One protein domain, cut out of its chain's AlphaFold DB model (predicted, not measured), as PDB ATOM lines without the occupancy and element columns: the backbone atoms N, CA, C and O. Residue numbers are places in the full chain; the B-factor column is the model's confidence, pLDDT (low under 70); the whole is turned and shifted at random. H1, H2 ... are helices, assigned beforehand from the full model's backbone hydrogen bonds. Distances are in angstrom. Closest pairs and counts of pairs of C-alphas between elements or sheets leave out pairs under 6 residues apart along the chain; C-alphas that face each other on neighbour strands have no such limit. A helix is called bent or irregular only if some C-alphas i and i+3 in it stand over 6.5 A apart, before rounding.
ATOM      1  N   LEU A  41     -39.745 -38.606  44.396       74.06
ATOM      2  CA  LEU A  41     -41.064 -38.677  45.018       74.06
ATOM      3  C   LEU A  41     -41.854 -37.376  44.838       74.06
ATOM      4  O   LEU A  41     -43.024 -37.427  44.467       74.06
ATOM      5  N   GLN A  42     -41.214 -36.221  45.042       74.88
ATOM      6  CA  GLN A  42     -41.839 -34.920  44.796       74.88
ATOM      7  C   GLN A  42     -42.211 -34.760  43.320       74.88
ATOM      8  O   GLN A  42     -43.302 -34.283  43.029       74.88
ATOM      9  N   ILE A  43     -41.354 -35.199  42.388       77.19
ATOM     10  CA  ILE A  43     -41.655 -35.202  40.944       77.19
ATOM     11  C   ILE A  43     -42.907 -36.040  40.670       77.19
ATOM     12  O   ILE A  43     -43.844 -35.564  40.031       77.19
ATOM     13  N   ALA A  44     -42.958 -37.265  41.200       76.06
ATOM     14  CA  ALA A  44     -44.096 -38.165  41.030       76.06
ATOM     15  C   ALA A  44     -45.398 -37.577  41.602       76.06
ATOM     16  O   ALA A  44     -46.444 -37.645  40.957       76.06
ATOM     17  N   GLN A  45     -45.337 -36.966  42.788       80.81
ATOM     18  CA  GLN A  45     -46.473 -36.277  43.406       80.81
ATOM     19  C   GLN A  45     -46.924 -35.071  42.576       80.81
ATOM     20  O   GLN A  45     -48.118 -34.895  42.347       80.81
ATOM     21  N   TYR A  46     -45.983 -34.270  42.079       82.06
ATOM     22  CA  TYR A  46     -46.282 -33.091  41.276       82.06
ATOM     23  C   TYR A  46     -46.971 -33.458  39.955       82.06
ATOM     24  O   TYR A  46     -48.008 -32.882  39.627       82.06
ATOM     25  N   ILE A  47     -46.461 -34.473  39.247       80.81
ATOM     26  CA  ILE A  47     -47.086 -34.984  38.019       80.81
ATOM     27  C   ILE A  47     -48.471 -35.561  38.328       80.81
ATOM     28  O   ILE A  47     -49.421 -35.254  37.617       80.81
ATOM     29  N   LYS A  48     -48.628 -36.336  39.409       80.19
ATOM     30  CA  LYS A  48     -49.932 -36.896  39.793       80.19
ATOM     31  C   LYS A  48     -50.974 -35.814  40.089       80.19
ATOM     32  O   LYS A  48     -52.122 -35.962  39.683       80.19
ATOM     33  N   ASN A  49     -50.567 -34.728  40.748       82.38
ATOM     34  CA  ASN A  49     -51.447 -33.605  41.069       82.38
ATOM     35  C   ASN A  49     -51.830 -32.784  39.831       82.38
ATOM     36  O   ASN A  49     -52.947 -32.282  39.751       82.38
ATOM     37  N   LYS A  50     -50.908 -32.611  38.876       83.81
ATOM     38  CA  LYS A  50     -51.124 -31.778  37.682       83.81
ATOM     39  C   LYS A  50     -51.700 -32.538  36.488       83.81
ATOM     40  O   LYS A  50     -52.336 -31.923  35.642       83.81
ATOM     41  N   MET A  51     -51.500 -33.852  36.416       79.31
ATOM     42  CA  MET A  51     -51.905 -34.700  35.292       79.31
ATOM     43  C   MET A  51     -52.650 -35.944  35.804       79.31
ATOM     44  O   MET A  51     -52.105 -37.050  35.759       79.31
ATOM     45  N   PRO A  52     -53.901 -35.810  36.286       73.50
ATOM     46  CA  PRO A  52     -54.631 -36.914  36.911       73.50
ATOM     47  C   PRO A  52     -54.849 -38.111  35.971       73.50
ATOM     48  O   PRO A  52     -54.805 -39.243  36.436       73.50
ATOM     49  N   ALA A  53     -54.984 -37.889  34.656       74.75
ATOM     50  CA  ALA A  53     -55.152 -38.957  33.662       74.75
ATOM     51  C   ALA A  53     -53.960 -39.937  33.604       74.75
ATOM     52  O   ALA A  53     -54.150 -41.142  33.463       74.75
ATOM     53  N   VAL A  54     -52.729 -39.437  33.764       69.38
ATOM     54  CA  VAL A  54     -51.499 -40.257  33.779       69.38
ATOM     55  C   VAL A  54     -51.093 -40.612  35.211       69.38
ATOM     56  O   VAL A  54     -50.540 -41.680  35.473       69.38
ATOM     57  N   GLY A  55     -51.440 -39.750  36.169       66.69
ATOM     58  CA  GLY A  55     -51.152 -39.889  37.592       66.69
ATOM     59  C   GLY A  55     -51.692 -41.164  38.242       66.69
ATOM     60  O   GLY A  55     -51.141 -41.595  39.256       66.69
ATOM     61  N   VAL A  56     -52.712 -41.805  37.658       67.81
ATOM     62  CA  VAL A  56     -53.229 -43.108  38.121       67.81
ATOM     63  C   VAL A  56     -52.171 -44.212  38.004       67.81
ATOM     64  O   VAL A  56     -52.082 -45.068  38.881       67.81
ATOM     65  N   LYS A  57     -51.322 -44.171  36.968       68.44
ATOM     66  CA  LYS A  57     -50.265 -45.169  36.727       68.44
ATOM     67  C   LYS A  57     -48.982 -44.893  37.518       68.44
ATOM     68  O   LYS A  57     -48.083 -45.731  37.558       68.44
ATOM     69  N   ILE A  58     -48.882 -43.728  38.159       70.75
ATOM     70  CA  ILE A  58     -47.681 -43.297  38.874       70.75
ATOM     71  C   ILE A  58     -47.742 -43.776  40.328       70.75
ATOM     72  O   ILE A  58     -48.597 -43.361  41.117       70.75
ATOM     73  N   SER A  59     -46.783 -44.623  40.711       69.88
ATOM     74  CA  SER A  59     -46.607 -45.016  42.109       69.88
ATOM     75  C   SER A  59     -45.989 -43.867  42.906       69.88
ATOM     76  O   SER A  59     -44.826 -43.517  42.723       69.88
ATOM     77  N   THR A  60     -46.772 -43.290  43.815       71.00
ATOM     78  CA  THR A  60     -46.335 -42.245  44.758       71.00
ATOM     79  C   THR A  60     -46.063 -42.795  46.154       71.00
ATOM     80  O   THR A  60     -45.898 -42.025  47.097       71.00
ATOM     81  N   LYS A  61     -46.075 -44.122  46.328       71.19
ATOM     82  CA  LYS A  61     -45.775 -44.738  47.621       71.19
ATOM     83  C   LYS A  61     -44.257 -44.824  47.780       71.19
ATOM     84  O   LYS A  61     -43.603 -45.345  46.874       71.19
ATOM     85  N   PRO A  62     -43.690 -44.355  48.904       66.62
ATOM     86  CA  PRO A  62     -42.274 -44.543  49.166       66.62
ATOM     87  C   PRO A  62     -41.991 -46.046  49.240       66.62
ATOM     88  O   PRO A  62     -42.563 -46.768  50.059       66.62
ATOM     89  N   LEU A  63     -41.144 -46.534  48.337       70.44
ATOM     90  CA  LEU A  63     -40.663 -47.906  48.377       70.44
ATOM     91  C   LEU A  63     -39.426 -47.937  49.270       70.44
ATOM     92  O   LEU A  63     -38.477 -47.203  49.022       70.44
ATOM     93  N   ALA A  64     -39.446 -48.769  50.310       78.31
ATOM     94  CA  ALA A  64     -38.317 -48.877  51.224       78.31
ATOM     95  C   ALA A  64     -37.056 -49.366  50.490       78.31
ATOM     96  O   ALA A  64     -37.112 -50.358  49.757       78.31
ATOM     97  N   ASP A  65     -35.920 -48.716  50.743       78.44
ATOM     98  CA  ASP A  65     -34.644 -48.987  50.069       78.44
ATOM     99  C   ASP A  65     -34.233 -50.463  50.133       78.44
ATOM    100  O   ASP A  65     -33.733 -51.022  49.155       78.44
ATOM    101  N   TRP A  66     -34.489 -51.130  51.265       78.25
ATOM    102  CA  TRP A  66     -34.158 -52.544  51.455       78.25
ATOM    103  C   TRP A  66     -34.906 -53.462  50.480       78.25
ATOM    104  O   TRP A  66     -34.341 -54.459  50.036       78.25
ATOM    105  N   LYS A  67     -36.138 -53.110  50.080       82.19
ATOM    106  CA  LYS A  67     -36.922 -53.894  49.112       82.19
ATOM    107  C   LYS A  67     -36.319 -53.805  47.718       82.19
ATOM    108  O   LYS A  67     -36.256 -54.807  47.014       82.19
ATOM    109  N   VAL A  68     -35.845 -52.622  47.325       80.50
ATOM    110  CA  VAL A  68     -35.182 -52.434  46.027       80.50
ATOM    111  C   VAL A  68     -33.832 -53.145  46.009       80.50
ATOM    112  O   VAL A  68     -33.511 -53.807  45.025       80.50
ATOM    113  N   LYS A  69     -33.071 -53.074  47.108       80.06
ATOM    114  CA  LYS A  69     -31.816 -53.825  47.261       80.06
ATOM    115  C   LYS A  69     -32.051 -55.333  47.175       80.06
ATOM    116  O   LYS A  69     -31.354 -56.004  46.422       80.06
ATOM    117  N   LEU A  70     -33.071 -55.854  47.857       85.81
ATOM    118  CA  LEU A  70     -33.439 -57.267  47.778       85.81
ATOM    119  C   LEU A  70     -33.865 -57.658  46.356       85.81
ATOM    120  O   LEU A  70     -33.374 -58.644  45.824       85.81
ATOM    121  N   ALA A  71     -34.700 -56.856  45.693       84.06
ATOM    122  CA  ALA A  71     -35.098 -57.109  44.308       84.06
ATOM    123  C   ALA A  71     -33.903 -57.094  43.335       84.06
ATOM    124  O   ALA A  71     -33.868 -57.881  42.389       84.06
ATOM    125  N   ALA A  72     -32.911 -56.230  43.569       84.19
ATOM    126  CA  ALA A  72     -31.679 -56.201  42.787       84.19
ATOM    127  C   ALA A  72     -30.843 -57.476  42.988       84.19
ATOM    128  O   ALA A  72     -30.322 -58.024  42.014       84.19
ATOM    129  N   LEU A  73     -30.757 -57.974  44.228       85.62
ATOM    130  CA  LEU A  73     -30.086 -59.236  44.564       85.62
ATOM    131  C   LEU A  73     -30.808 -60.446  43.954       85.62
ATOM    132  O   LEU A  73     -30.157 -61.324  43.400       85.62
ATOM    133  N   LEU A  74     -32.144 -60.439  43.951       88.44
ATOM    134  CA  LEU A  74     -32.996 -61.479  43.357       88.44
ATOM    135  C   LEU A  74     -33.038 -61.453  41.814       88.44
ATOM    136  O   LEU A  74     -33.835 -62.159  41.204       88.44
ATOM    137  N   GLY A  75     -32.200 -60.643  41.158       82.62
ATOM    138  CA  GLY A  75     -32.032 -60.672  39.702       82.62
ATOM    139  C   GLY A  75     -32.926 -59.716  38.908       82.62
ATOM    140  O   GLY A  75     -32.848 -59.709  37.681       82.62
ATOM    141  N   ASN A  76     -33.719 -58.851  39.548       85.31
ATOM    142  CA  ASN A  76     -34.525 -57.870  38.821       85.31
ATOM    143  C   ASN A  76     -33.630 -56.789  38.186       85.31
ATOM    144  O   ASN A  76     -33.034 -55.958  38.876       85.31
ATOM    145  N   GLN A  77     -33.561 -56.771  36.854       79.69
ATOM    146  CA  GLN A  77     -32.685 -55.875  36.094       79.69
ATOM    147  C   GLN A  77     -33.039 -54.389  36.266       79.69
ATOM    148  O   GLN A  77     -32.143 -53.547  36.325       79.69
ATOM    149  N   LYS A  78     -34.328 -54.060  36.440       79.50
ATOM    150  CA  LYS A  78     -34.770 -52.686  36.738       79.50
ATOM    151  C   LYS A  78     -34.315 -52.265  38.134       79.50
ATOM    152  O   LYS A  78     -33.801 -51.165  38.311       79.50
ATOM    153  N   ALA A  79     -34.443 -53.157  39.117       76.88
ATOM    154  CA  ALA A  79     -33.977 -52.894  40.475       76.88
ATOM    155  C   ALA A  79     -32.448 -52.756  40.543       76.88
ATOM    156  O   ALA A  79     -31.965 -51.864  41.232       76.88
ATOM    157  N   LYS A  80     -31.685 -53.553  39.781       78.06
ATOM    158  CA  LYS A  80     -30.219 -53.420  39.677       78.06
ATOM    159  C   LYS A  80     -29.776 -52.052  39.151       78.06
ATOM    160  O   LYS A  80     -28.789 -51.518  39.643       78.06
ATOM    161  N   ALA A  81     -30.509 -51.469  38.200       79.44
ATOM    162  CA  ALA A  81     -30.216 -50.128  37.686       79.44
ATOM    163  C   ALA A  81     -30.546 -49.011  38.696       79.44
ATOM    164  O   ALA A  81     -29.870 -47.985  38.731       79.44
ATOM    165  N   ILE A  82     -31.574 -49.210  39.527       78.56
ATOM    166  CA  ILE A  82     -32.039 -48.218  40.509       78.56
ATOM    167  C   ILE A  82     -31.250 -48.306  41.822       78.56
ATOM    168  O   ILE A  82     -30.982 -47.280  42.437       78.56
ATOM    169  N   ALA A  83     -30.841 -49.505  42.240       76.38
ATOM    170  CA  ALA A  83     -30.129 -49.755  43.491       76.38
ATOM    171  C   ALA A  83     -28.927 -48.821  43.762       76.38
ATOM    172  O   ALA A  83     -28.862 -48.300  44.875       76.38
ATOM    173  N   PRO A  84     -28.012 -48.538  42.807       76.81
ATOM    174  CA  PRO A  84     -26.890 -47.620  43.045       76.81
ATOM    175  C   PRO A  84     -27.301 -46.140  43.108       76.81
ATOM    176  O   PRO A  84     -26.493 -45.292  43.477       76.81
ATOM    177  N   LEU A  85     -28.535 -45.807  42.724       70.62
ATOM    178  CA  LEU A  85     -29.082 -44.451  42.786       70.62
ATOM    179  C   LEU A  85     -29.803 -44.178  44.119       70.62
ATOM    180  O   LEU A  85     -30.094 -43.018  44.415       70.62
ATOM    181  N   LEU A  86     -30.087 -45.214  44.919       70.19
ATOM    182  CA  LEU A  86     -30.727 -45.088  46.232       70.19
ATOM    183  C   LEU A  86     -29.765 -44.484  47.259       70.19
ATOM    184  O   LEU A  86     -28.592 -44.847  47.308       70.19
ATOM    185  N   GLY A  87     -30.262 -43.560  48.083       63.66
ATOM    186  CA  GLY A  87     -29.458 -42.844  49.082       63.66
ATOM    187  C   GLY A  87     -28.525 -41.767  48.510       63.66
ATOM    188  O   GLY A  87     -27.897 -41.037  49.277       63.66
ATOM    189  N   VAL A  88     -28.449 -41.606  47.182       60.16
ATOM    190  CA  VAL A  88     -27.642 -40.554  46.548       60.16
ATOM    191  C   VAL A  88     -28.421 -39.241  46.555       60.16
ATOM    192  O   VAL A  88     -29.227 -38.964  45.664       60.16
ATOM    193  N   ASN A  89     -28.151 -38.390  47.543       53.88
ATOM    194  CA  ASN A  89     -28.628 -37.014  47.524       53.88
ATOM    195  C   ASN A  89     -27.756 -36.185  46.568       53.88
ATOM    196  O   ASN A  89     -26.673 -35.722  46.926       53.88
ATOM    197  N   ARG A  90     -28.225 -35.994  45.329       51.94
ATOM    198  CA  ARG A  90     -27.599 -35.069  44.370       51.94
ATOM    199  C   ARG A  90     -28.021 -33.633  44.685       51.94
ATOM    200  O   ARG A  90     -28.684 -32.987  43.876       51.94
ATOM    201  N   ASN A  91     -27.628 -33.147  45.862       51.53
ATOM    202  CA  ASN A  91     -27.699 -31.734  46.228       51.53
ATOM    203  C   ASN A  91     -26.678 -30.962  45.391       51.53
ATOM    204  O   ASN A  91     -25.551 -30.700  45.801       51.53
ATOM    205  N   ALA A  92     -27.060 -30.679  44.153       50.50
ATOM    206  CA  ALA A  92     -26.220 -30.017  43.184       50.50
ATOM    207  C   ALA A  92     -26.717 -28.581  42.983       50.50
ATOM    208  O   ALA A  92     -27.841 -28.341  42.548       50.50
ATOM    209  N   SER A  93     -25.864 -27.622  43.342       50.16
ATOM    210  CA  SER A  93     -26.146 -26.190  43.235       50.16
ATOM    211  C   SER A  93     -25.832 -25.678  41.826       50.16
ATOM    212  O   SER A  93     -24.745 -25.910  41.296       50.16
ATOM    213  N   ASN A  94     -26.770 -24.945  41.221       52.56
ATOM    214  CA  ASN A  94     -26.593 -24.278  39.925       52.56
ATOM    215  C   ASN A  94     -26.011 -22.858  40.047       52.56
ATOM    216  O   ASN A  94     -25.875 -22.155  39.044       52.56
ATOM    217  N   GLN A  95     -25.644 -22.433  41.263       54.06
ATOM    218  CA  GLN A  95     -25.197 -21.068  41.550       54.06
ATOM    219  C   GLN A  95     -23.992 -20.648  40.696       54.06
ATOM    220  O   GLN A  95     -23.900 -19.487  40.304       54.06
ATOM    221  N   LYS A  96     -23.094 -21.584  40.354       48.62
ATOM    222  CA  LYS A  96     -21.944 -21.317  39.473       48.62
ATOM    223  C   LYS A  96     -22.382 -21.000  38.037       48.62
ATOM    224  O   LYS A  96     -21.830 -20.097  37.422       48.62
ATOM    225  N   ALA A  97     -23.398 -21.692  37.519       55.16
ATOM    226  CA  ALA A  97     -23.901 -21.479  36.161       55.16
ATOM    227  C   ALA A  97     -24.664 -20.150  36.032       55.16
ATOM    228  O   ALA A  97     -24.474 -19.432  35.056       55.16
ATOM    229  N   ILE A  98     -25.458 -19.778  37.043       59.50
ATOM    230  CA  ILE A  98     -26.157 -18.483  37.066       59.50
ATOM    231  C   ILE A  98     -25.142 -17.331  37.119       59.50
ATOM    232  O   ILE A  98     -25.206 -16.418  36.300       59.50
ATOM    233  N   LYS A  99     -24.167 -17.396  38.039       58.84
ATOM    234  CA  LYS A  99     -23.188 -16.315  38.251       58.84
ATOM    235  C   LYS A  99     -22.204 -16.136  37.093       58.84
ATOM    236  O   LYS A  99     -21.841 -15.007  36.792       58.84
ATOM    237  N   VAL A 100     -21.755 -17.227  36.467       59.44
ATOM    238  CA  VAL A 100     -20.699 -17.174  35.436       59.44
ATOM    239  C   VAL A 100     -21.269 -17.038  34.022       59.44
ATOM    240  O   VAL A 100     -20.655 -16.383  33.186       59.44
ATOM    241  N   LEU A 101     -22.429 -17.641  33.737       58.88
ATOM    242  CA  LEU A 101     -22.996 -17.686  32.381       58.88
ATOM    243  C   LEU A 101     -24.206 -16.758  32.192       58.88
ATOM    244  O   LEU A 101     -24.739 -16.699  31.086       58.88
ATOM    245  N   GLY A 102     -24.672 -16.072  33.245       57.66
ATOM    246  CA  GLY A 102     -25.904 -15.270  33.196       57.66
ATOM    247  C   GLY A 102     -27.138 -16.107  32.843       57.66
ATOM    248  O   GLY A 102     -28.104 -15.605  32.272       57.66
ATOM    249  N   TRP A 103     -27.079 -17.415  33.100       58.88
ATOM    250  CA  TRP A 103     -28.101 -18.355  32.669       58.88
ATOM    251  C   TRP A 103     -29.349 -18.223  33.545       58.88
ATOM    252  O   TRP A 103     -29.266 -18.370  34.763       58.88
ATOM    253  N   ALA A 104     -30.500 -17.975  32.915       61.47
ATOM    254  CA  ALA A 104     -31.812 -17.953  33.553       61.47
ATOM    255  C   ALA A 104     -32.546 -19.281  33.279       61.47
ATOM    256  O   ALA A 104     -33.203 -19.420  32.240       61.47
ATOM    257  N   PRO A 105     -32.401 -20.301  34.143       64.19
ATOM    258  CA  PRO A 105     -33.148 -21.537  33.984       64.19
ATOM    259  C   PRO A 105     -34.652 -21.334  34.205       64.19
ATOM    260  O   PRO A 105     -35.081 -20.508  35.007       64.19
ATOM    261  N   ARG A 106     -35.461 -22.143  33.514       66.75
ATOM    262  CA  ARG A 106     -36.897 -22.299  33.811       66.75
ATOM    263  C   ARG A 106     -37.057 -23.020  35.152       66.75
ATOM    264  O   ARG A 106     -36.159 -23.766  35.528       66.75
ATOM    265  N   SER A 107     -38.187 -22.855  35.840       72.38
ATOM    266  CA  SER A 107     -38.412 -23.558  37.111       72.38
ATOM    267  C   SER A 107     -38.445 -25.084  36.914       72.38
ATOM    268  O   SER A 107     -38.814 -25.579  35.838       72.38
ATOM    269  N   ASN A 108     -38.051 -25.840  37.945       69.88
ATOM    270  CA  ASN A 108     -38.038 -27.308  37.901       69.88
ATOM    271  C   ASN A 108     -39.424 -27.869  37.568       69.88
ATOM    272  O   ASN A 108     -39.541 -28.805  36.786       69.88
ATOM    273  N   GLU A 109     -40.472 -27.268  38.123       70.75
ATOM    274  CA  GLU A 109     -41.861 -27.662  37.924       70.75
ATOM    275  C   GLU A 109     -42.262 -27.589  36.451       70.75
ATOM    276  O   GLU A 109     -42.797 -28.551  35.897       70.75
ATOM    277  N   THR A 110     -41.964 -26.464  35.796       73.75
ATOM    278  CA  THR A 110     -42.269 -26.269  34.376       73.75
ATOM    279  C   THR A 110     -41.461 -27.226  33.504       73.75
ATOM    280  O   THR A 110     -41.992 -27.783  32.547       73.75
ATOM    281  N   ALA A 111     -40.186 -27.452  33.835       78.06
ATOM    282  CA  ALA A 111     -39.340 -28.386  33.096       78.06
ATOM    283  C   ALA A 111     -39.836 -29.838  33.216       78.06
ATOM    284  O   ALA A 111     -39.875 -30.558  32.219       78.06
ATOM    285  N   VAL A 112     -40.254 -30.253  34.416       78.88
ATOM    286  CA  VAL A 112     -40.810 -31.585  34.689       78.88
ATOM    287  C   VAL A 112     -42.120 -31.801  33.936       78.88
ATOM    288  O   VAL A 112     -42.284 -32.849  33.313       78.88
ATOM    289  N   LEU A 113     -43.032 -30.822  33.945       79.50
ATOM    290  CA  LEU A 113     -44.295 -30.924  33.204       79.50
ATOM    291  C   LEU A 113     -44.061 -30.996  31.699       79.50
ATOM    292  O   LEU A 113     -44.560 -31.914  31.059       79.50
ATOM    293  N   ALA A 114     -43.227 -30.112  31.146       79.12
ATOM    294  CA  ALA A 114     -42.913 -30.127  29.719       79.12
ATOM    295  C   ALA A 114     -42.262 -31.453  29.277       79.12
ATOM    296  O   ALA A 114     -42.522 -31.951  28.177       79.12
ATOM    297  N   ALA A 115     -41.426 -32.053  30.133       79.88
ATOM    298  CA  ALA A 115     -40.847 -33.369  29.884       79.88
ATOM    299  C   ALA A 115     -41.910 -34.481  29.927       79.88
ATOM    300  O   ALA A 115     -41.938 -35.325  29.032       79.88
ATOM    301  N   ALA A 116     -42.800 -34.468  30.924       78.19
ATOM    302  CA  ALA A 116     -43.896 -35.430  31.034       78.19
ATOM    303  C   ALA A 116     -44.849 -35.346  29.829       78.19
ATOM    304  O   ALA A 116     -45.144 -36.365  29.206       78.19
ATOM    305  N   GLU A 117     -45.253 -34.137  29.439       80.44
ATOM    306  CA  GLU A 117     -46.069 -33.874  28.249       80.44
ATOM    307  C   GLU A 117     -45.397 -34.379  26.973       80.44
ATOM    308  O   GLU A 117     -46.043 -35.012  26.138       80.44
ATOM    309  N   SER A 118     -44.085 -34.162  26.834       78.81
ATOM    310  CA  SER A 118     -43.323 -34.670  25.690       78.81
ATOM    311  C   SER A 118     -43.327 -36.200  25.645       78.81
ATOM    312  O   SER A 118     -43.546 -36.780  24.585       78.81
ATOM    313  N   LEU A 119     -43.139 -36.875  26.783       80.50
ATOM    314  CA  LEU A 119     -43.142 -38.341  26.852       80.50
ATOM    315  C   LEU A 119     -44.507 -38.947  26.505       80.50
ATOM    316  O   LEU A 119     -44.558 -39.977  25.832       80.50
ATOM    317  N   ILE A 120     -45.595 -38.289  26.911       78.62
ATOM    318  CA  ILE A 120     -46.966 -38.670  26.546       78.62
ATOM    319  C   ILE A 120     -47.185 -38.450  25.047       78.62
ATOM    320  O   ILE A 120     -47.629 -39.357  24.347       78.62
ATOM    321  N   LYS A 121     -46.811 -37.271  24.533       78.88
ATOM    322  CA  LYS A 121     -46.958 -36.917  23.115       78.88
ATOM    323  C   LYS A 121     -46.254 -37.914  22.193       78.88
ATOM    324  O   LYS A 121     -46.795 -38.265  21.150       78.88
ATOM    325  N   TYR A 122     -45.065 -38.374  22.577       79.62
ATOM    326  CA  TYR A 122     -44.282 -39.335  21.797       79.62
ATOM    327  C   TYR A 122     -44.537 -40.802  22.177       79.62
ATOM    328  O   TYR A 122     -43.791 -41.676  21.743       79.62
ATOM    329  N   SER A 123     -45.601 -41.097  22.936       61.88
ATOM    330  CA  SER A 123     -46.051 -42.468  23.246       61.88
ATOM    331  C   SER A 123     -45.004 -43.355  23.937       61.88
ATOM    332  O   SER A 123     -45.069 -44.578  23.856       61.88
TER     333      SER A 123
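AT A GLANCE: This is residues 41 to 123 of the 126 residues of an uncharacterized protein of [Flexibacter] sp. ATCC 35208 (UniProt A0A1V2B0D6). The model is a loose, open triangle of helices: the pair H3 and H4 makes one corner, the lone short helix H5 another, and H1, H2 and H6 the third, with stretches of chain without named elements as its sides. In the third corner H6 crosses H1 steeply and the short H2 folds back at the end of H1, while the side from H4 to H5 includes residues 88 to 93, which stand free. The printed part has 83 residues with six named helices, H1 to H6 in order along the chain, and no named strand; the class is all helix. The whole is loose, with a radius of gyration of the C-alphas of 16.4 A, and the C-alphas span 48 by 33 by 22 A.

IN THESE COORDINATES: H1, residues 41 to 50, begins at C-alpha 41 at (-41.064, -38.677, 45.018) and is 14.2 A long from first to last C-alpha. H2, residues 52 to 55, measures 4.6 A. H3, residues 65 to 73, is 12.5 A long. H4, residues 77 to 85, is 13.7 A long; it is irregular, but only just, with C-alphas 81 and 84 6.8 A apart. H5, residues 95 to 101, is 10.0 A long and begins at C-alpha 95 at (-25.197, -21.068, 41.550). H6, residues 108 to 121, is the longest helix at 19.8 A and ends at C-alpha 121 at (-46.958, -36.917, 23.115).

HOW THE PARTS SIT: H1 and H2 touch only at the corner by their tight link; their closest C-alphas, those of Lys 48 and Gly 55, are 3.9 A apart. H1 also touches H6, with the C-alphas of Ile 47 and Leu 113 closest at 6.9 A. These two run the same way at a steep tilt of 67 degrees. H3 and H4 touch, with the C-alphas of Ala 72 and Lys 80 closest at 4.4 A. They run opposite ways at a steep tilt of 46 degrees. H5 touches no helix. H1 is apart from H3, from H4 and from H5. In H1, H3, H5 and H6 every O i to N i+4 pair is within hydrogen-bond range; in H4 it is 3 of 5, and H2 is too short for such a pair.

THE WHOLE: The two C-alphas farthest apart, those of Leu 74 and Gly 102, are 47.8 A apart. The printed part has no cut. The links H1 to H2 and H3 to H4 are tight, the other three are short, and none is long. The mean pLDDT of the printed part is 72.2; 28 residues are under 70, among them residues 87 to 106, and H5 has a mean of 56.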